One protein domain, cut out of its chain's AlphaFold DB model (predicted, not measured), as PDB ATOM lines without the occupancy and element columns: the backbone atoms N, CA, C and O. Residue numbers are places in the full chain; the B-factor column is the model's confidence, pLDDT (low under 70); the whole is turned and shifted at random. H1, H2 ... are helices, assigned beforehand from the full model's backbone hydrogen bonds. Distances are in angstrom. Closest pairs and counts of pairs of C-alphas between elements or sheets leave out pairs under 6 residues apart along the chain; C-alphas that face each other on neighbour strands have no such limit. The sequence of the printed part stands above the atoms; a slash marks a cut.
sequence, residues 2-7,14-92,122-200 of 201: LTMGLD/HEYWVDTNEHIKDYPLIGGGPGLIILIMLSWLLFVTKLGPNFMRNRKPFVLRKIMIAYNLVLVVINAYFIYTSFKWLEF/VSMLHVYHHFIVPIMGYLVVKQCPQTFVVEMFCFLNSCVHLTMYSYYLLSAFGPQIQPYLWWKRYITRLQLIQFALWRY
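Overview. This is residues 2 to 7, 14 to 92 and 122 to 200 of the 201 residues of the protein "Elongation of very long chain fatty acids protein" of Oppiella nova (UniProt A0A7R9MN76). What shape does the model make? It is a loose frame of long helices: H4, H6 and H7 stand side by side in a row, neighbours running opposite ways, while H3 and H5 form a second pair joined to that row by few contacts. The small H1 sticks out at one end, beyond H2. What is it built of? The 164 printed residues have seven named helices, H1 to H7 in chain order, and no named strand: all helix. How spread out is it? It is loose, with a radius of gyration of the C-alphas of 19.7 A and spans of 69 by 52 by 30 A.

Along the chain. Where are the longest helices? H4, residues 65 to 89, runs 36.0 A from C-alpha 65 at (36.339, 30.456, 35.705); H6, residues 148 to 172, runs 35.4 A. Where are the others? H3 is residues 35 to 56, 29.6 A, with a kink of 35 degrees near residue 47; H5 is 124 to 143, 28.4 A; H7 is 184 to 198, 22.0 A, ending at C-alpha (53.774, 16.566, 9.920). H1 is 2 to 7 and H2 is 14 to 17.

Arrangement. What touches H6? H4 does, closest at the C-alphas of Asn 79 and Ser 158, 5.2 A, at a shallow tilt of 28 degrees, opposite ways. H7 forms a helical hairpin with H6, closest at the C-alphas of Met 164 and Ile 187, 6.5 A. Where is H5? It is close to but not clearly touching H6; its residues 131 to 135 alone touch H3, closest at the C-alphas of Phe 131 and Met 41, 6.6 A. Are the backbones complete? Every O i to N i+4 pair is within hydrogen-bond range in H1, H4, H6 and H7, against 15 of 18 in H3 and 14 of 16 in H5; H2 is too short for one.

Size, cuts and confidence. Where is it cut? C-alphas 7 and 14 are 10.1 A apart across one cut, and 92 and 122 are 36.3 A apart across the other. Which links are long? H2 to H3 and H6 to H7. Where is confidence low? Among the residues with pLDDT under 70 are 18 to 25 and 143 to 151.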
ATOM      1  N   LEU A   2      29.846  24.991 -25.519       56.25
ATOM      2  CA  LEU A   2      29.857  25.558 -24.152       56.25
ATOM      3  C   LEU A   2      28.918  24.848 -23.153       56.25
ATOM      4  O   LEU A   2      29.277  24.693 -21.992       56.25
ATOM      5  N   THR A   3      27.752  24.375 -23.607       58.09
ATOM      6  CA  THR A   3      26.766  23.664 -22.768       58.09
ATOM      7  C   THR A   3      27.302  22.332 -22.241       58.09
ATOM      8  O   THR A   3      27.271  22.102 -21.043       58.09
ATOM      9  N   MET A   4      27.942  21.529 -23.102       61.31
ATOM     10  CA  MET A   4      28.579  20.262 -22.705       61.31
ATOM     11  C   MET A   4      29.676  20.441 -21.644       61.31
ATOM     12  O   MET A   4      29.868  19.567 -20.802       61.31
ATOM     13  N   GLY A   5      30.399  21.568 -21.669       73.75
ATOM     14  CA  GLY A   5      31.407  21.887 -20.656       73.75
ATOM     15  C   GLY A   5      30.795  22.261 -19.303       73.75
ATOM     16  O   GLY A   5      31.255  21.776 -18.274       73.75
ATOM     17  N   LEU A   6      29.735  23.075 -19.303       78.12
ATOM     18  CA  LEU A   6      28.994  23.444 -18.093       78.12
ATOM     19  C   LEU A   6      28.318  22.233 -17.448       78.12
ATOM     20  O   LEU A   6      28.463  22.051 -16.245       78.12
ATOM     21  N   ASP A   7      27.673  21.377 -18.238       80.69
ATOM     22  CA  ASP A   7      27.033  20.158 -17.733       80.69
ATOM     23  C   ASP A   7      28.064  19.200 -17.117       80.69
ATOM     24  O   ASP A   7      27.822  18.633 -16.056       80.69
ATOM     25  N   HIS A  14      28.624  18.145  -8.633       73.88
ATOM     26  CA  HIS A  14      27.579  17.359  -7.993       73.88
ATOM     27  C   HIS A  14      28.137  16.036  -7.454       73.88
ATOM     28  O   HIS A  14      27.924  15.718  -6.289       73.88
ATOM     29  N   GLU A  15      28.913  15.306  -8.249       72.38
ATOM     30  CA  GLU A  15      29.597  14.076  -7.845       72.38
ATOM     31  C   GLU A  15      30.549  14.336  -6.670       72.38
ATOM     32  O   GLU A  15      30.495  13.664  -5.646       72.38
ATOM     33  N   TYR A  16      31.355  15.393  -6.746       70.25
ATOM     34  CA  TYR A  16      32.303  15.713  -5.686       70.25
ATOM     35  C   TYR A  16      31.631  16.196  -4.393       70.25
ATOM     36  O   TYR A  16      32.106  15.891  -3.302       70.25
ATOM     37  N   TRP A  17      30.553  16.984  -4.467       70.94
ATOM     38  CA  TRP A  17      29.960  17.613  -3.280       70.94
ATOM     39  C   TRP A  17      28.759  16.871  -2.714       70.94
ATOM     40  O   TRP A  17      28.614  16.851  -1.491       70.94
ATOM     41  N   VAL A  18      27.934  16.268  -3.560       67.81
ATOM     42  CA  VAL A  18      26.682  15.605  -3.173       67.81
ATOM     43  C   VAL A  18      26.900  14.108  -3.030       67.81
ATOM     44  O   VAL A  18      26.490  13.541  -2.015       67.81
ATOM     45  N   ASP A  19      27.619  13.488  -3.967       67.06
ATOM     46  CA  ASP A  19      27.917  12.067  -3.857       67.06
ATOM     47  C   ASP A  19      28.911  11.827  -2.712       67.06
ATOM     48  O   ASP A  19      29.831  12.615  -2.443       67.06
ATOM     49  N   THR A  20      28.619  10.814  -1.909       65.00
ATOM     50  CA  THR A  20      29.290  10.581  -0.630       65.00
ATOM     51  C   THR A  20      29.433   9.083  -0.439       65.00
ATOM     52  O   THR A  20      28.456   8.350  -0.559       65.00
ATOM     53  N   ASN A  21      30.650   8.633  -0.122       65.50
ATOM     54  CA  ASN A  21      30.949   7.222   0.109       65.50
ATOM     55  C   ASN A  21      29.953   6.618   1.121       65.50
ATOM     56  O   ASN A  21      29.689   7.215   2.171       65.50
ATOM     57  N   GLU A  22      29.405   5.437   0.814       67.94
ATOM     58  CA  GLU A  22      28.371   4.786   1.625       67.94
ATOM     59  C   GLU A  22      28.765   4.620   3.098       67.94
ATOM     60  O   GLU A  22      27.895   4.631   3.963       67.94
ATOM     61  N   HIS A  23      30.063   4.521   3.395       66.81
ATOM     62  CA  HIS A  23      30.580   4.367   4.755       66.81
ATOM     63  C   HIS A  23      30.476   5.627   5.630       66.81
ATOM     64  O   HIS A  23      30.535   5.520   6.854       66.81
ATOM     65  N   ILE A  24      30.337   6.813   5.029       68.75
ATOM     66  CA  ILE A  24      30.314   8.104   5.742       68.75
ATOM     67  C   ILE A  24      29.032   8.906   5.489       68.75
ATOM     68  O   ILE A  24      28.884  10.001   6.028       68.75
ATOM     69  N   LYS A  25      28.094   8.379   4.689       69.56
ATOM     70  CA  LYS A  25      26.831   9.059   4.357       69.56
ATOM     71  C   LYS A  25      25.987   9.392   5.591       69.56
ATOM     72  O   LYS A  25      25.330  10.427   5.624       69.56
ATOM     73  N   ASP A  26      26.067   8.543   6.615       73.94
ATOM     74  CA  ASP A  26      25.313   8.682   7.861       73.94
ATOM     75  C   ASP A  26      26.037   9.569   8.891       73.94
ATOM     76  O   ASP A  26      25.519   9.818   9.982       73.94
ATOM     77  N   TYR A  27      27.246  10.055   8.577       73.69
ATOM     78  CA  TYR A  27      27.990  10.906   9.499       73.69
ATOM     79  C   TYR A  27      27.355  12.300   9.572       73.69
ATOM     80  O   TYR A  27      27.049  12.913   8.540       73.69
ATOM     81  N   PRO A  28      27.196  12.854  10.788       73.06
ATOM     82  CA  PRO A  28      26.644  14.188  10.957       73.06
ATOM     83  C   PRO A  28      27.522  15.215  10.230       73.06
ATOM     84  O   PRO A  28      28.747  15.159  10.310       73.06
ATOM     85  N   LEU A  29      26.881  16.173   9.550       75.06
ATOM     86  CA  LEU A  29      27.501  17.240   8.744       75.06
ATOM     87  C   LEU A  29      28.143  16.806   7.414       75.06
ATOM     88  O   LEU A  29      28.538  17.692   6.662       75.06
ATOM     89  N   ILE A  30      28.239  15.507   7.109       74.69
ATOM     90  CA  ILE A  30      28.797  15.008   5.838       74.69
ATOM     91  C   ILE A  30      27.702  14.850   4.770       74.69
ATOM     92  O   ILE A  30      27.910  15.204   3.608       74.69
ATOM     93  N   GLY A  31      26.521  14.362   5.164       68.69
ATOM     94  CA  GLY A  31      25.377  14.216   4.264       68.69
ATOM     95  C   GLY A  31      24.836  15.566   3.773       68.69
ATOM     96  O   GLY A  31      24.564  16.460   4.573       68.69
ATOM     97  N   GLY A  32      24.657  15.712   2.454       72.38
ATOM     98  CA  GLY A  32      24.049  16.902   1.835       72.38
ATOM     99  C   GLY A  32      25.024  17.997   1.377       72.38
ATOM    100  O   GLY A  32      24.582  19.059   0.937       72.38
ATOM    101  N   GLY A  33      26.336  17.748   1.437       77.25
ATOM    102  CA  GLY A  33      27.368  18.633   0.891       77.25
ATOM    103  C   GLY A  33      27.870  19.728   1.847       77.25
ATOM    104  O   GLY A  33      27.478  19.799   3.011       77.25
ATOM    105  N   PRO A  34      28.765  20.619   1.378       82.19
ATOM    106  CA  PRO A  34      29.553  21.498   2.248       82.19
ATOM    107  C   PRO A  34      28.778  22.724   2.758       82.19
ATOM    108  O   PRO A  34      29.309  23.515   3.536       82.19
ATOM    109  N   GLY A  35      27.536  22.934   2.310       83.88
ATOM    110  CA  GLY A  35      26.776  24.153   2.605       83.88
ATOM    111  C   GLY A  35      26.592  24.390   4.105       83.88
ATOM    112  O   GLY A  35      26.788  25.508   4.584       83.88
ATOM    113  N   LEU A  36      26.297  23.330   4.863       85.50
ATOM    114  CA  LEU A  36      26.084  23.425   6.306       85.50
ATOM    115  C   LEU A  36      27.378  23.761   7.063       85.50
ATOM    116  O   LEU A  36      27.364  24.639   7.925       85.50
ATOM    117  N   ILE A  37      28.508  23.127   6.722       85.62
ATOM    118  CA  ILE A  37      29.794  23.422   7.375       85.62
ATOM    119  C   ILE A  37      30.267  24.847   7.052       85.62
ATOM    120  O   ILE A  37      30.712  25.558   7.953       85.62
ATOM    121  N   ILE A  38      30.085  25.314   5.811       87.12
ATOM    122  CA  ILE A  38      30.396  26.696   5.415       87.12
ATOM    123  C   ILE A  38      29.540  27.680   6.217       87.12
ATOM    124  O   ILE A  38      30.072  28.647   6.765       87.12
ATOM    125  N   LEU A  39      28.235  27.423   6.341       90.44
ATOM    126  CA  LEU A  39      27.328  28.269   7.117       90.44
ATOM    127  C   LEU A  39      27.762  28.366   8.583       90.44
ATOM    128  O   LEU A  39      27.824  29.471   9.131       90.44
ATOM    129  N   ILE A  40      28.101  27.237   9.213       90.50
ATOM    130  CA  ILE A  40      28.576  27.212  10.604       90.50
ATOM    131  C   ILE A  40      29.885  28.004  10.738       90.50
ATOM    132  O   ILE A  40      29.998  28.841  11.634       90.50
ATOM    133  N   MET A  41      30.853  27.801   9.838       90.56
ATOM    134  CA  MET A  41      32.158  28.476   9.891       90.56
ATOM    135  C   MET A  41      32.057  29.986   9.655       90.56
ATOM    136  O   MET A  41      32.688  30.762  10.375       90.56
ATOM    137  N   LEU A  42      31.233  30.428   8.700       91.12
ATOM    138  CA  LEU A  42      30.983  31.853   8.461       91.12
ATOM    139  C   LEU A  42      30.251  32.504   9.640       91.12
ATOM    140  O   LEU A  42      30.601  33.614  10.045       91.12
ATOM    141  N   SER A  43      29.279  31.801  10.228       92.81
ATOM    142  CA  SER A  43      28.555  32.273  11.414       92.81
ATOM    143  C   SER A  43      29.490  32.413  12.614       92.81
ATOM    144  O   SER A  43      29.481  33.436  13.303       92.81
ATOM    145  N   TRP A  44      30.352  31.418  12.832       91.56
ATOM    146  CA  TRP A  44      31.374  31.450  13.872       91.56
ATOM    147  C   TRP A  44      32.367  32.600  13.657       91.56
ATOM    148  O   TRP A  44      32.641  33.357  14.591       91.56
ATOM    149  N   LEU A  45      32.852  32.796  12.426       90.06
ATOM    150  CA  LEU A  45      33.792  33.870  12.101       90.06
ATOM    151  C   LEU A  45      33.163  35.248  12.339       90.06
ATOM    152  O   LEU A  45      33.791  36.118  12.949       90.06
ATOM    153  N   LEU A  46      31.910  35.443  11.916       91.06
ATOM    154  CA  LEU A  46      31.147  36.665  12.177       91.06
ATOM    155  C   LEU A  46      30.984  36.910  13.683       91.06
ATOM    156  O   LEU A  46      31.135  38.045  14.152       91.06
ATOM    157  N   PHE A  47      30.710  35.852  14.446       90.88
ATOM    158  CA  PHE A  47      30.561  35.933  15.890       90.88
ATOM    159  C   PHE A  47      31.862  36.357  16.580       90.88
ATOM    160  O   PHE A  47      31.859  37.323  17.342       90.88
ATOM    161  N   VAL A  48      32.980  35.697  16.280       86.69
ATOM    162  CA  VAL A  48      34.271  35.957  16.937       86.69
ATOM    163  C   VAL A  48      34.863  37.310  16.537       86.69
ATOM    164  O   VAL A  48      35.461  37.986  17.372       86.69
ATOM    165  N   THR A  49      34.693  37.733  15.281       84.44
ATOM    166  CA  THR A  49      35.345  38.954  14.770       84.44
ATOM    167  C   THR A  49      34.506  40.217  14.932       84.44
ATOM    168  O   THR A  49      35.070  41.290  15.143       84.44
ATOM    169  N   LYS A  50      33.171  40.119  14.840       86.44
ATOM    170  CA  LYS A  50      32.281  41.290  14.841       86.44
ATOM    171  C   LYS A  50      31.273  41.271  15.981       86.44
ATOM    172  O   LYS A  50      31.280  42.195  16.792       86.44
ATOM    173  N   LEU A  51      30.411  40.255  16.063       89.81
ATOM    174  CA  LEU A  51      29.270  40.292  16.994       89.81
ATOM    175  C   LEU A  51      29.715  40.245  18.458       89.81
ATOM    176  O   LEU A  51      29.272  41.071  19.249       89.81
ATOM    177  N   GLY A  52      30.618  39.330  18.808       87.06
ATOM    178  CA  GLY A  52      31.160  39.170  20.155       87.06
ATOM    179  C   GLY A  52      31.884  40.428  20.647       87.06
ATOM    180  O   GLY A  52      31.480  40.984  21.670       87.06
ATOM    181  N   PRO A  53      32.894  40.942  19.916       86.19
ATOM    182  CA  PRO A  53      33.578  42.177  20.294       86.19
ATOM    183  C   PRO A  53      32.642  43.389  20.377       86.19
ATOM    184  O   PRO A  53      32.742  44.167  21.325       86.19
ATOM    185  N   ASN A  54      31.692  43.536  19.444       88.81
ATOM    186  CA  ASN A  54      30.736  44.646  19.468       88.81
ATOM    187  C   ASN A  54      29.774  44.554  20.666       88.81
ATOM    188  O   ASN A  54      29.530  45.551  21.343       88.81
ATOM    189  N   PHE A  55      29.285  43.352  20.982       89.25
ATOM    190  CA  PHE A  55      28.448  43.095  22.155       89.25
ATOM    191  C   PHE A  55      29.186  43.370  23.477       89.25
ATOM    192  O   PHE A  55      28.584  43.844  24.444       89.25
ATOM    193  N   MET A  56      30.494  43.110  23.510       88.12
ATOM    194  CA  MET A  56      31.346  43.303  24.684       88.12
ATOM    195  C   MET A  56      31.940  44.710  24.806       88.12
ATOM    196  O   MET A  56      32.504  45.024  25.852       88.12
ATOM    197  N   ARG A  57      31.784  45.585  23.800       86.12
ATOM    198  CA  ARG A  57      32.417  46.918  23.761       86.12
ATOM    199  C   ARG A  57      32.129  47.769  25.002       86.12
ATOM    200  O   ARG A  57      33.008  48.482  25.468       86.12
ATOM    201  N   ASN A  58      30.918  47.652  25.543       91.50
ATOM    202  CA  ASN A  58      30.451  48.415  26.705       91.50
ATOM    203  C   ASN A  58      30.192  47.525  27.935       91.50
ATOM    204  O   ASN A  58      29.469  47.926  28.847       91.50
ATOM    205  N   ARG A  59      30.724  46.295  27.963       86.88
ATOM    206  CA  ARG A  59      30.500  45.328  29.050       86.88
ATOM    207  C   ARG A  59      31.826  44.910  29.674       86.88
ATOM    208  O   ARG A  59      32.826  44.733  28.987       86.88
ATOM    209  N   LYS A  60      31.832  44.712  30.994       84.50
ATOM    210  CA  LYS A  60      32.996  44.138  31.682       84.50
ATOM    211  C   LYS A  60      33.187  42.670  31.255       84.50
ATOM    212  O   LYS A  60      32.189  41.993  31.000       84.50
ATOM    213  N   PRO A  61      34.433  42.160  31.203       84.19
ATOM    214  CA  PRO A  61      34.698  40.758  30.897       84.19
ATOM    215  C   PRO A  61      33.979  39.820  31.872       84.19
ATOM    216  O   PRO A  61      33.984  40.045  33.083       84.19
ATOM    217  N   PHE A  62      33.378  38.753  31.351       84.62
ATOM    218  CA  PHE A  62      32.706  37.758  32.180       84.62
ATOM    219  C   PHE A  62      33.717  36.907  32.958       84.62
ATOM    220  O   PHE A  62      34.693  36.404  32.399       84.62
ATOM    221  N   VAL A  63      33.453  36.673  34.244       83.69
ATOM    222  CA  VAL A  63      34.267  35.781  35.081       83.69
ATOM    223  C   VAL A  63      33.765  34.346  34.924       83.69
ATOM    224  O   VAL A  63      32.980  33.845  35.724       83.69
ATOM    225  N   LEU A  64      34.220  33.663  33.876       86.06
ATOM    226  CA  LEU A  64      33.744  32.321  33.507       86.06
ATOM    227  C   LEU A  64      34.614  31.183  34.071       86.06
ATOM    228  O   LEU A  64      34.654  30.095  33.506       86.06
ATOM    229  N   ARG A  65      35.320  31.398  35.192       85.19
ATOM    230  CA  ARG A  65      36.339  30.456  35.705       85.19
ATOM    231  C   ARG A  65      35.828  29.018  35.861       85.19
ATOM    232  O   ARG A  65      36.481  28.096  35.394       85.19
ATOM    233  N   LYS A  66      34.655  28.821  36.479       87.94
ATOM    234  CA  LYS A  66      34.064  27.479  36.667       87.94
ATOM    235  C   LYS A  66      33.743  26.799  35.332       87.94
ATOM    236  O   LYS A  66      34.002  25.613  35.176       87.94
ATOM    237  N   ILE A  67      33.232  27.571  34.372       90.19
ATOM    238  CA  ILE A  67      32.919  27.082  33.026       90.19
ATOM    239  C   ILE A  67      34.207  26.690  32.299       90.19
ATOM    240  O   ILE A  67      34.262  25.618  31.715       90.19
ATOM    241  N   MET A  68      35.268  27.495  32.404       87.94
ATOM    242  CA  MET A  68      36.574  27.179  31.815       87.94
ATOM    243  C   MET A  68      37.198  25.910  32.408       87.94
ATOM    244  O   MET A  68      37.787  25.125  31.670       87.94
ATOM    245  N   ILE A  69      37.063  25.687  33.720       89.25
ATOM    246  CA  ILE A  69      37.516  24.446  34.370       89.25
ATOM    247  C   ILE A  69      36.753  23.250  33.797       89.25
ATOM    248  O   ILE A  69      37.380  22.297  33.342       89.25
ATOM    249  N   ALA A  70      35.418  23.313  33.765       91.81
ATOM    250  CA  ALA A  70      34.592  22.235  33.224       91.81
ATOM    251  C   ALA A  70      34.905  21.962  31.744       91.81
ATOM    252  O   ALA A  70      35.094  20.815  31.352       91.81
ATOM    253  N   TYR A  71      35.037  23.017  30.941       89.25
ATOM    254  CA  TYR A  71      35.382  22.935  29.525       89.25
ATOM    255  C   TYR A  71      36.742  22.263  29.299       89.25
ATOM    256  O   TYR A  71      36.830  21.288  28.557       89.25
ATOM    257  N   ASN A  72      37.796  22.726  29.979       91.38
ATOM    258  CA  ASN A  72      39.127  22.129  29.843       91.38
ATOM    259  C   ASN A  72      39.156  20.680  30.349       91.38
ATOM    260  O   ASN A  72      39.838  19.851  29.756       91.38
ATOM    261  N   LEU A  73      38.400  20.352  31.403       94.19
ATOM    262  CA  LEU A  73      38.273  18.980  31.898       94.19
ATOM    263  C   LEU A  73      37.620  18.063  30.857       94.19
ATOM    264  O   LEU A  73      38.135  16.981  30.588       94.19
ATOM    265  N   VAL A  74      36.526  18.508  30.235       94.06
ATOM    266  CA  VAL A  74      35.868  17.764  29.153       94.06
ATOM    267  C   VAL A  74      36.840  17.538  27.995       94.06
ATOM    268  O   VAL A  74      36.945  16.420  27.498       94.06
ATOM    269  N   LEU A  75      37.611  18.555  27.607       90.56
ATOM    270  CA  LEU A  75      38.606  18.416  26.545       90.56
ATOM    271  C   LEU A  75      39.732  17.443  26.902       90.56
ATOM    272  O   LEU A  75      40.152  16.674  26.040       90.56
ATOM    273  N   VAL A  76      40.199  17.428  28.152       93.00
ATOM    274  CA  VAL A  76      41.166  16.428  28.635       93.00
ATOM    275  C   VAL A  76      40.594  15.017  28.489       93.00
ATOM    276  O   VAL A  76      41.256  14.152  27.919       93.00
ATOM    277  N   VAL A  77      39.353  14.794  28.929       93.94
ATOM    278  CA  VAL A  77      38.688  13.482  28.840       93.94
ATOM    279  C   VAL A  77      38.501  13.045  27.386       93.94
ATOM    280  O   VAL A  77      38.826  11.910  27.047       93.94
ATOM    281  N   ILE A  78      38.039  13.944  26.512       89.31
ATOM    282  CA  ILE A  78      37.846  13.655  25.084       89.31
ATOM    283  C   ILE A  78      39.177  13.287  24.414       89.31
ATOM    284  O   ILE A  78      39.244  12.285  23.706       89.31
ATOM    285  N   ASN A  79      40.252  14.047  24.654       89.62
ATOM    286  CA  ASN A  79      41.560  13.751  24.060       89.62
ATOM    287  C   ASN A  79      42.159  12.445  24.604       89.62
ATOM    288  O   ASN A  79      42.738  11.674  23.841       89.62
ATOM    289  N   ALA A  80      41.981  12.153  25.897       91.12
ATOM    290  CA  ALA A  80      42.396  10.879  26.480       91.12
ATOM    291  C   ALA A  80      41.628   9.693  25.872       91.12
ATOM    292  O   ALA A  80      42.226   8.660  25.570       91.12
ATOM    293  N   TYR A  81      40.321   9.856  25.643       88.31
ATOM    294  CA  TYR A  81      39.506   8.861  24.950       88.31
ATOM    295  C   TYR A  81      39.988   8.638  23.511       88.31
ATOM    296  O   TYR A  81      40.187   7.488  23.127       88.31
ATOM    297  N   PHE A  82      40.260   9.703  22.749       84.50
ATOM    298  CA  PHE A  82      40.798   9.577  21.391       84.50
ATOM    299  C   PHE A  82      42.122   8.815  21.365       84.50
ATOM    300  O   PHE A  82      42.250   7.851  20.614       84.50
ATOM    301  N   ILE A  83      43.063   9.163  22.246       86.06
ATOM    302  CA  ILE A  83      44.340   8.448  22.393       86.06
ATOM    303  C   ILE A  83      44.104   6.960  22.681       86.06
ATOM    304  O   ILE A  83      44.684   6.105  22.015       86.06
ATOM    305  N   TYR A  84      43.224   6.638  23.634       84.81
ATOM    306  CA  TYR A  84      42.881   5.254  23.966       84.81
ATOM    307  C   TYR A  84      42.283   4.498  22.776       84.81
ATOM    308  O   TYR A  84      42.664   3.355  22.517       84.81
ATOM    309  N   THR A  85      41.372   5.127  22.030       78.94
ATOM    310  CA  THR A  85      40.812   4.521  20.820       78.94
ATOM    311  C   THR A  85      41.882   4.316  19.754       78.94
ATOM    312  O   THR A  85      41.972   3.216  19.220       78.94
ATOM    313  N   SER A  86      42.764   5.287  19.508       76.06
ATOM    314  CA  SER A  86      43.873   5.139  18.559       76.06
ATOM    315  C   SER A  86      44.808   3.991  18.940       76.06
ATOM    316  O   SER A  86      45.218   3.240  18.063       76.06
ATOM    317  N   PHE A  87      45.091   3.786  20.231       74.69
ATOM    318  CA  PHE A  87      45.877   2.637  20.702       74.69
ATOM    319  C   PHE A  87      45.177   1.287  20.522       74.69
ATOM    320  O   PHE A  87      45.848   0.270  20.397       74.69
ATOM    321  N   LYS A  88      43.841   1.254  20.542       68.19
ATOM    322  CA  LYS A  88      43.070   0.036  20.260       68.19
ATOM    323  C   LYS A  88      42.978  -0.274  18.769       68.19
ATOM    324  O   LYS A  88      42.920  -1.443  18.409       68.19
ATOM    325  N   TRP A  89      42.917   0.762  17.936       57.41
ATOM    326  CA  TRP A  89      42.755   0.649  16.486       57.41
ATOM    327  C   TRP A  89      44.087   0.437  15.749       57.41
ATOM    328  O   TRP A  89      44.124  -0.308  14.773       57.41
ATOM    329  N   LEU A  90      45.195   1.008  16.236       56.06
ATOM    330  CA  LEU A  90      46.540   0.679  15.762       56.06
ATOM    331  C   LEU A  90      47.131  -0.464  16.605       56.06
ATOM    332  O   LEU A  90      47.397  -0.282  17.790       56.06
ATOM    333  N   GLU A  91      47.495  -1.590  15.979       50.12
ATOM    334  CA  GLU A  91      48.571  -2.483  16.459       50.12
ATOM    335  C   GLU A  91      49.922  -1.722  16.454       50.12
ATOM    336  O   GLU A  91      50.835  -1.996  15.664       50.12
ATOM    337  N   PHE A  92      50.046  -0.692  17.290       45.47
ATOM    338  CA  PHE A  92      51.187   0.213  17.338       45.47
ATOM    339  C   PHE A  92      52.406  -0.521  17.911       45.47
ATOM    340  O   PHE A  92      52.586  -0.615  19.123       45.47
ATOM    341  N   VAL A 122      43.019  35.621  21.973       65.00
ATOM    342  CA  VAL A 122      42.546  35.361  20.609       65.00
ATOM    343  C   VAL A 122      43.511  36.033  19.630       65.00
ATOM    344  O   VAL A 122      43.387  37.219  19.327       65.00
ATOM    345  N   SER A 123      44.524  35.292  19.181       77.50
ATOM    346  CA  SER A 123      45.476  35.754  18.166       77.50
ATOM    347  C   SER A 123      44.948  35.495  16.750       77.50
ATOM    348  O   SER A 123      44.092  34.634  16.543       77.50
ATOM    349  N   MET A 124      45.493  36.197  15.748       72.75
ATOM    350  CA  MET A 124      45.182  35.916  14.336       72.75
ATOM    351  C   MET A 124      45.459  34.453  13.971       72.75
ATOM    352  O   MET A 124      44.656  33.828  13.288       72.75
ATOM    353  N   LEU A 125      46.558  33.891  14.487       72.12
ATOM    354  CA  LEU A 125      46.908  32.486  14.284       72.12
ATOM    355  C   LEU A 125      45.836  31.547  14.850       72.12
ATOM    356  O   LEU A 125      45.466  30.581  14.192       72.12
ATOM    357  N   HIS A 126      45.315  31.841  16.044       72.44
ATOM    358  CA  HIS A 126      44.256  31.048  16.668       72.44
ATOM    359  C   HIS A 126      42.972  31.064  15.829       72.44
ATOM    360  O   HIS A 126      42.398  30.008  15.566       72.44
ATOM    361  N   VAL A 127      42.551  32.244  15.361       79.62
ATOM    362  CA  VAL A 127      41.352  32.380  14.518       79.62
ATOM    363  C   VAL A 127      41.538  31.656  13.185       79.62
ATOM    364  O   VAL A 127      40.667  30.886  12.792       79.62
ATOM    365  N   TYR A 128      42.681  31.849  12.523       80.31
ATOM    366  CA  TYR A 128      42.999  31.172  11.266       80.31
ATOM    367  C   TYR A 128      42.993  29.648  11.425       80.31
ATOM    368  O   TYR A 128      42.329  28.953  10.661       80.31
ATOM    369  N   HIS A 129      43.666  29.133  12.458       79.31
ATOM    370  CA  HIS A 129      43.727  27.704  12.758       79.31
ATOM    371  C   HIS A 129      42.333  27.110  13.015       79.31
ATOM    372  O   HIS A 129      41.963  26.121  12.391       79.31
ATOM    373  N   HIS A 130      41.522  27.721  13.884       82.31
ATOM    374  CA  HIS A 130      40.182  27.205  14.192       82.31
ATOM    375  C   HIS A 130      39.160  27.399  13.067       82.31
ATOM    376  O   HIS A 130      38.138  26.720  13.074       82.31
ATOM    377  N   PHE A 131      39.441  28.263  12.091       82.81
ATOM    378  CA  PHE A 131      38.647  28.376  10.872       82.81
ATOM    379  C   PHE A 131      39.014  27.297   9.844       82.81
ATOM    380  O   PHE A 131      38.134  26.656   9.273       82.81
ATOM    381  N   ILE A 132      40.312  27.076   9.611       79.31
ATOM    382  CA  ILE A 132      40.780  26.173   8.552       79.31
ATOM    383  C   ILE A 132      40.712  24.697   8.956       79.31
ATOM    384  O   ILE A 132      40.397  23.856   8.118       79.31
ATOM    385  N   VAL A 133      40.966  24.362  10.227       79.94
ATOM    386  CA  VAL A 133      41.031  22.964  10.693       79.94
ATOM    387  C   VAL A 133      39.701  22.213  10.525       79.94
ATOM    388  O   VAL A 133      39.750  21.095  10.019       79.94
ATOM    389  N   PRO A 134      38.518  22.770  10.855       79.69
ATOM    390  CA  PRO A 134      37.246  22.079  10.617       79.69
ATOM    391  C   PRO A 134      36.944  21.860   9.131       79.69
ATOM    392  O   PRO A 134      36.424  20.811   8.758       79.69
ATOM    393  N   ILE A 135      37.305  22.822   8.274       79.69
ATOM    394  CA  ILE A 135      37.132  22.721   6.818       79.69
ATOM    395  C   ILE A 135      38.047  21.629   6.256       79.69
ATOM    396  O   ILE A 135      37.596  20.767   5.504       79.69
ATOM    397  N   MET A 136      39.317  21.624   6.667       74.88
ATOM    398  CA  MET A 136      40.269  20.576   6.299       74.88
ATOM    399  C   MET A 136      39.810  19.208   6.809       74.88
ATOM    400  O   MET A 136      39.835  18.247   6.051       74.88
ATOM    401  N   GLY A 137      39.326  19.119   8.050       74.56
ATOM    402  CA  GLY A 137      38.782  17.886   8.620       74.56
ATOM    403  C   GLY A 137      37.598  17.341   7.818       74.56
ATOM    404  O   GLY A 137      37.577  16.154   7.502       74.56
ATOM    405  N   TYR A 138      36.663  18.206   7.417       76.69
ATOM    406  CA  TYR A 138      35.541  17.834   6.550       76.69
ATOM    407  C   TYR A 138      36.019  17.265   5.204       76.69
ATOM    408  O   TYR A 138      35.574  16.195   4.792       76.69
ATOM    409  N   LEU A 139      36.958  17.946   4.534       75.06
ATOM    410  CA  LEU A 139      37.490  17.501   3.240       75.06
ATOM    411  C   LEU A 139      38.241  16.171   3.354       75.06
ATOM    412  O   LEU A 139      38.054  15.291   2.518       75.06
ATOM    413  N   VAL A 140      39.049  16.008   4.402       70.12
ATOM    414  CA  VAL A 140      39.827  14.789   4.652       70.12
ATOM    415  C   VAL A 140      38.916  13.592   4.916       70.12
ATOM    416  O   VAL A 140      39.104  12.547   4.299       70.12
ATOM    417  N   VAL A 141      37.906  13.742   5.780       69.69
ATOM    418  CA  VAL A 141      36.933  12.670   6.062       69.69
ATOM    419  C   VAL A 141      36.153  12.296   4.805       69.69
ATOM    420  O   VAL A 141      35.887  11.118   4.585       69.69
ATOM    421  N   LYS A 142      35.821  13.283   3.963       70.00
ATOM    422  CA  LYS A 142      35.087  13.051   2.720       70.00
ATOM    423  C   LYS A 142      35.925  12.358   1.637       70.00
ATOM    424  O   LYS A 142      35.400  11.498   0.939       70.00
ATOM    425  N   GLN A 143      37.198  12.723   1.488       66.44
ATOM    426  CA  GLN A 143      38.072  12.186   0.435       66.44
ATOM    427  C   GLN A 143      38.714  10.849   0.813       66.44
ATOM    428  O   GLN A 143      38.803   9.946  -0.014       66.44
ATOM    429  N   CYS A 144      39.176  10.730   2.056       63.88
ATOM    430  CA  CYS A 144      40.024   9.638   2.517       63.88
ATOM    431  C   CYS A 144      39.600   9.206   3.929       63.88
ATOM    432  O   CYS A 144      40.357   9.419   4.890       63.88
ATOM    433  N   PRO A 145      38.397   8.618   4.086       60.41
ATOM    434  CA  PRO A 145      37.940   8.157   5.388       60.41
ATOM    435  C   PRO A 145      38.922   7.119   5.946       60.41
ATOM    436  O   PRO A 145      39.288   6.173   5.255       60.41
ATOM    437  N   GLN A 146      39.354   7.314   7.198       61.16
ATOM    438  CA  GLN A 146      40.123   6.326   7.979       61.16
ATOM    439  C   GLN A 146      41.475   5.914   7.368       61.16
ATOM    440  O   GLN A 146      41.923   4.776   7.487       61.16
ATOM    441  N   THR A 147      42.167   6.841   6.703       64.06
ATOM    442  CA  THR A 147      43.553   6.576   6.293       64.06
ATOM    443  C   THR A 147      44.501   6.636   7.491       64.06
ATOM    444  O   THR A 147      44.408   7.529   8.333       64.06
ATOM    445  N   PHE A 148      45.475   5.721   7.523       67.19
ATOM    446  CA  PHE A 148      46.503   5.638   8.571       67.19
ATOM    447  C   PHE A 148      47.185   6.987   8.855       67.19
ATOM    448  O   PHE A 148      47.415   7.350  10.004       67.19
ATOM    449  N   VAL A 149      47.470   7.749   7.797       67.81
ATOM    450  CA  VAL A 149      48.109   9.070   7.860       67.81
ATOM    451  C   VAL A 149      47.252  10.039   8.687       67.81
ATOM    452  O   VAL A 149      47.733  10.647   9.642       67.81
ATOM    453  N   VAL A 150      45.950  10.114   8.402       67.31
ATOM    454  CA  VAL A 150      45.002  10.981   9.121       67.31
ATOM    455  C   VAL A 150      44.844  10.549  10.579       67.31
ATOM    456  O   VAL A 150      44.804  11.395  11.473       67.31
ATOM    457  N   GLU A 151      44.804   9.246  10.844       68.19
ATOM    458  CA  GLU A 151      44.725   8.719  12.209       68.19
ATOM    459  C   GLU A 151      45.983   9.030  13.026       68.19
ATOM    460  O   GLU A 151      45.876   9.453  14.180       68.19
ATOM    461  N   MET A 152      47.170   8.909  12.424       74.06
ATOM    462  CA  MET A 152      48.441   9.264  13.059       74.06
ATOM    463  C   MET A 152      48.507  10.760  13.393       74.06
ATOM    464  O   MET A 152      48.939  11.127  14.490       74.06
ATOM    465  N   PHE A 153      48.026  11.628  12.496       75.25
ATOM    466  CA  PHE A 153      47.905  13.058  12.783       75.25
ATOM    467  C   PHE A 153      46.989  13.319  13.971       75.25
ATOM    468  O   PHE A 153      47.390  14.000  14.915       75.25
ATOM    469  N   CYS A 154      45.774  12.767  13.939       76.44
ATOM    470  CA  CYS A 154      44.788  12.924  15.004       76.44
ATOM    471  C   CYS A 154      45.322  12.413  16.346       76.44
ATOM    472  O   CYS A 154      45.102  13.056  17.373       76.44
ATOM    473  N   PHE A 155      46.076  11.315  16.343       82.69
ATOM    474  CA  PHE A 155      46.725  10.770  17.531       82.69
ATOM    475  C   PHE A 155      47.781  11.720  18.111       82.69
ATOM    476  O   PHE A 155      47.685  12.112  19.277       82.69
ATOM    477  N   LEU A 156      48.766  12.141  17.306       84.12
ATOM    478  CA  LEU A 156      49.819  13.062  17.756       84.12
ATOM    479  C   LEU A 156      49.228  14.401  18.217       84.12
ATOM    480  O   LEU A 156      49.627  14.944  19.250       84.12
ATOM    481  N   ASN A 157      48.230  14.896  17.485       86.62
ATOM    482  CA  ASN A 157      47.484  16.102  17.817       86.62
ATOM    483  C   ASN A 157      46.732  15.956  19.150       86.62
ATOM    484  O   ASN A 157      46.795  16.862  19.981       86.62
ATOM    485  N   SER A 158      46.099  14.806  19.398       86.19
ATOM    486  CA  SER A 158      45.406  14.521  20.662       86.19
ATOM    487  C   SER A 158      46.377  14.423  21.840       86.19
ATOM    488  O   SER A 158      46.063  14.909  22.923       86.19
ATOM    489  N   CYS A 159      47.587  13.883  21.650       88.88
ATOM    490  CA  CYS A 159      48.640  13.868  22.677       88.88
ATOM    491  C   CYS A 159      49.080  15.287  23.078       88.88
ATOM    492  O   CYS A 159      49.212  15.611  24.266       88.88
ATOM    493  N   VAL A 160      49.273  16.161  22.090       90.44
ATOM    494  CA  VAL A 160      49.622  17.565  22.334       90.44
ATOM    495  C   VAL A 160      48.457  18.317  22.979       90.44
ATOM    496  O   VAL A 160      48.673  19.048  23.949       90.44
ATOM    497  N   HIS A 161      47.223  18.103  22.521       89.38
ATOM    498  CA  HIS A 161      46.037  18.725  23.111       89.38
ATOM    499  C   HIS A 161      45.739  18.224  24.522       89.38
ATOM    500  O   HIS A 161      45.407  19.038  25.382       89.38
ATOM    501  N   LEU A 162      45.934  16.937  24.819       92.94
ATOM    502  CA  LEU A 162      45.846  16.412  26.181       92.94
ATOM    503  C   LEU A 162      46.800  17.176  27.107       92.94
ATOM    504  O   LEU A 162      46.403  17.631  28.181       92.94
ATOM    505  N   THR A 163      48.038  17.385  26.656       92.12
ATOM    506  CA  THR A 163      49.065  18.126  27.401       92.12
ATOM    507  C   THR A 163      48.677  19.602  27.582       92.12
ATOM    508  O   THR A 163      48.728  20.137  28.691       92.12
ATOM    509  N   MET A 164      48.242  20.260  26.504       92.25
ATOM    510  CA  MET A 164      47.851  21.673  26.489       92.25
ATOM    511  C   MET A 164      46.615  21.949  27.360       92.25
ATOM    512  O   MET A 164      46.632  22.867  28.181       92.25
ATOM    513  N   TYR A 165      45.553  21.151  27.226       91.88
ATOM    514  CA  TYR A 165      44.325  21.326  28.004       91.88
ATOM    515  C   TYR A 165      44.511  20.942  29.467       91.88
ATOM    516  O   TYR A 165      43.928  21.601  30.326       91.88
ATOM    517  N   SER A 166      45.383  19.977  29.775       92.00
ATOM    518  CA  SER A 166      45.789  19.709  31.161       92.00
ATOM    519  C   SER A 166      46.466  20.931  31.781       92.00
ATOM    520  O   SER A 166      46.127  21.331  32.894       92.00
ATOM    521  N   TYR A 167      47.362  21.598  31.046       92.12
ATOM    522  CA  TYR A 167      47.966  22.850  31.507       92.12
ATOM    523  C   TYR A 167      46.919  23.954  31.715       92.12
ATOM    524  O   TYR A 167      46.940  24.637  32.741       92.12
ATOM    525  N   TYR A 168      45.977  24.128  30.782       89.69
ATOM    526  CA  TYR A 168      44.927  25.141  30.928       89.69
ATOM    527  C   TYR A 168      43.976  24.846  32.086       89.69
ATOM    528  O   TYR A 168      43.641  25.768  32.834       89.69
ATOM    529  N   LEU A 169      43.613  23.580  32.290       90.88
ATOM    530  CA  LEU A 169      42.848  23.127  33.445       90.88
ATOM    531  C   LEU A 169      43.567  23.484  34.750       90.88
ATOM    532  O   LEU A 169      42.976  24.133  35.613       90.88
ATOM    533  N   LEU A 170      44.855  23.147  34.858       90.56
ATOM    534  CA  LEU A 170      45.665  23.467  36.034       90.56
ATOM    535  C   LEU A 170      45.772  24.982  36.264       90.56
ATOM    536  O   LEU A 170      45.622  25.460  37.388       90.56
ATOM    537  N   SER A 171      45.959  25.758  35.194       87.69
ATOM    538  CA  SER A 171      46.057  27.221  35.275       87.69
ATOM    539  C   SER A 171      44.758  27.891  35.744       87.69
ATOM    540  O   SER A 171      44.797  28.973  36.340       87.69
ATOM    541  N   ALA A 172      43.611  27.242  35.515       86.81
ATOM    542  CA  ALA A 172      42.292  27.753  35.868       86.81
ATOM    543  C   ALA A 172      41.957  27.615  37.367       86.81
ATOM    544  O   ALA A 172      41.075  28.334  37.847       86.81
ATOM    545  N   PHE A 173      42.682  26.780  38.127       87.31
ATOM    546  CA  PHE A 173      42.569  26.713  39.596       87.31
ATOM    547  C   PHE A 173      43.099  27.969  40.303       87.31
ATOM    548  O   PHE A 173      42.807  28.189  41.478       87.31
ATOM    549  N   GLY A 174      43.793  28.847  39.575       85.00
ATOM    550  CA  GLY A 174      44.121  30.194  40.022       85.00
ATOM    551  C   GLY A 174      45.588  30.392  40.414       85.00
ATOM    552  O   GLY A 174      46.435  29.538  40.141       85.00
ATOM    553  N   PRO A 175      45.907  31.536  41.049       84.19
ATOM    554  CA  PRO A 175      47.284  31.976  41.284       84.19
ATOM    555  C   PRO A 175      48.109  31.045  42.177       84.19
ATOM    556  O   PRO A 175      49.326  31.118  42.149       84.19
ATOM    557  N   GLN A 176      47.468  30.163  42.949       87.94
ATOM    558  CA  GLN A 176      48.159  29.191  43.801       87.94
ATOM    559  C   GLN A 176      48.861  28.096  42.987       87.94
ATOM    560  O   GLN A 176      49.916  27.621  43.388       87.94
ATOM    561  N   ILE A 177      48.301  27.713  41.834       87.81
ATOM    562  CA  ILE A 177      48.846  26.640  40.986       87.81
ATOM    563  C   ILE A 177      49.813  27.189  39.928       87.81
ATOM    564  O   ILE A 177      50.743  26.497  39.516       87.81
ATOM    565  N   GLN A 178      49.651  28.449  39.518       85.38
ATOM    566  CA  GLN A 178      50.473  29.082  38.477       85.38
ATOM    567  C   GLN A 178      51.999  29.046  38.721       85.38
ATOM    568  O   GLN A 178      52.717  28.812  37.748       85.38
ATOM    569  N   PRO A 179      52.526  29.188  39.955       88.44
ATOM    570  CA  PRO A 179      53.961  29.069  40.228       88.44
ATOM    571  C   PRO A 179      54.545  27.698  39.863       88.44
ATOM    572  O   PRO A 179      55.697  27.602  39.448       88.44
ATOM    573  N   TYR A 180      53.743  26.635  39.961       89.50
ATOM    574  CA  TYR A 180      54.166  25.272  39.640       89.50
ATOM    575  C   TYR A 180      54.126  24.974  38.130       89.50
ATOM    576  O   TYR A 180      54.649  23.957  37.675       89.50
ATOM    577  N   LEU A 181      53.553  25.868  37.318       90.50
ATOM    578  CA  LEU A 181      53.371  25.705  35.873       90.50
ATOM    579  C   LEU A 181      54.572  26.205  35.041       90.50
ATOM    580  O   LEU A 181      54.418  26.756  33.950       90.50
ATOM    581  N   TRP A 182      55.795  25.959  35.517       89.88
ATOM    582  CA  TRP A 182      57.057  26.368  34.868       89.88
ATOM    583  C   TRP A 182      57.288  25.731  33.486       89.88
ATOM    584  O   TRP A 182      58.092  26.207  32.680       89.88
ATOM    585  N   TRP A 183      56.572  24.651  33.186       87.44
ATOM    586  CA  TRP A 183      56.755  23.837  31.991       87.44
ATOM    587  C   TRP A 183      55.961  24.324  30.765       87.44
ATOM    588  O   TRP A 183      56.027  23.701  29.704       87.44
ATOM    589  N   LYS A 184      55.296  25.489  30.851       85.12
ATOM    590  CA  LYS A 184      54.600  26.146  29.723       85.12
ATOM    591  C   LYS A 184      55.443  26.180  28.441       85.12
ATOM    592  O   LYS A 184      54.950  25.888  27.357       85.12
ATOM    593  N   ARG A 185      56.738  26.493  28.576       82.56
ATOM    594  CA  ARG A 185      57.689  26.587  27.454       82.56
ATOM    595  C   ARG A 185      57.878  25.272  26.691       82.56
ATOM    596  O   ARG A 185      58.187  25.305  25.505       82.56
ATOM    597  N   TYR A 186      57.702  24.124  27.346       87.38
ATOM    598  CA  TYR A 186      57.826  22.819  26.691       87.38
ATOM    599  C   TYR A 186      56.578  22.487  25.880       87.38
ATOM    600  O   TYR A 186      56.706  21.887  24.822       87.38
ATOM    601  N   ILE A 187      55.398  22.948  26.300       87.31
ATOM    602  CA  ILE A 187      54.147  22.753  25.553       87.31
ATOM    603  C   ILE A 187      54.234  23.437  24.190       87.31
ATOM    604  O   ILE A 187      53.954  22.818  23.169       87.31
ATOM    605  N   THR A 188      54.707  24.684  24.149       83.62
ATOM    606  CA  THR A 188      54.887  25.407  22.883       83.62
ATOM    607  C   THR A 188      55.920  24.727  21.982       83.62
ATOM    608  O   THR A 188      55.716  24.628  20.776       83.62
ATOM    609  N   ARG A 189      57.002  24.183  22.558       83.38
ATOM    610  CA  ARG A 189      57.978  23.384  21.800       83.38
ATOM    611  C   ARG A 189      57.356  22.098  21.251       83.38
ATOM    612  O   ARG A 189      57.593  21.786  20.093       83.38
ATOM    613  N   LEU A 190      56.538  21.392  22.033       85.25
ATOM    614  CA  LEU A 190      55.825  20.187  21.593       85.25
ATOM    615  C   LEU A 190      54.858  20.481  20.438       85.25
ATOM    616  O   LEU A 190      54.832  19.727  19.471       85.25
ATOM    617  N   GLN A 191      54.129  21.600  20.489       82.88
ATOM    618  CA  GLN A 191      53.253  22.041  19.395       82.88
ATOM    619  C   GLN A 191      54.036  22.315  18.105       82.88
ATOM    620  O   GLN A 191      53.635  21.878  17.029       82.88
ATOM    621  N   LEU A 192      55.180  22.997  18.207       82.19
ATOM    622  CA  LEU A 192      56.045  23.248  17.052       82.19
ATOM    623  C   LEU A 192      56.653  21.954  16.499       82.19
ATOM    624  O   LEU A 192      56.704  21.783  15.284       82.19
ATOM    625  N   ILE A 193      57.066  21.031  17.373       82.06
ATOM    626  CA  ILE A 193      57.585  19.715  16.974       82.06
ATOM    627  C   ILE A 193      56.503  18.905  16.256       82.06
ATOM    628  O   ILE A 193      56.797  18.325  15.221       82.06
ATOM    629  N   GLN A 194      55.254  18.903  16.730       77.94
ATOM    630  CA  GLN A 194      54.147  18.229  16.041       77.94
ATOM    631  C   GLN A 194      53.994  18.733  14.598       77.94
ATOM    632  O   GLN A 194      53.910  17.932  13.668       77.94
ATOM    633  N   PHE A 195      53.997  20.054  14.390       73.56
ATOM    634  CA  PHE A 195      53.920  20.621  13.041       73.56
ATOM    635  C   PHE A 195      55.166  20.311  12.208       73.56
ATOM    636  O   PHE A 195      55.045  20.036  11.018       73.56
ATOM    637  N   ALA A 196      56.349  20.311  12.824       72.38
ATOM    638  CA  ALA A 196      57.596  19.936  12.168       72.38
ATOM    639  C   ALA A 196      57.711  18.430  11.883       72.38
ATOM    640  O   ALA A 196      58.517  18.050  11.053       72.38
ATOM    641  N   LEU A 197      56.943  17.560  12.529       68.00
ATOM    642  CA  LEU A 197      56.869  16.149  12.145       68.00
ATOM    643  C   LEU A 197      55.922  15.967  10.956       68.00
ATOM    644  O   LEU A 197      56.223  15.219  10.039       68.00
ATOM    645  N   TRP A 198      54.812  16.706  10.941       62.31
ATOM    646  CA  TRP A 198      53.774  16.566   9.920       62.31
ATOM    647  C   TRP A 198      54.068  17.296   8.600       62.31
ATOM    648  O   TRP A 198      53.613  16.889   7.540       62.31
ATOM    649  N   ARG A 199      54.823  18.401   8.636       51.88
ATOM    650  CA  ARG A 199      55.155  19.210   7.444       51.88
ATOM    651  C   ARG A 199      56.116  18.502   6.474       51.88
ATOM    652  O   ARG A 199      56.294  19.004   5.367       51.88
ATOM    653  N   TYR A 200      56.753  17.416   6.912       44.16
ATOM    654  CA  TYR A 200      57.866  16.749   6.230       44.16
ATOM    655  C   TYR A 200      57.502  15.368   5.661       44.16
ATOM    656  O   TYR A 200      58.410  14.631   5.275       44.16
TER     657      TYR A 200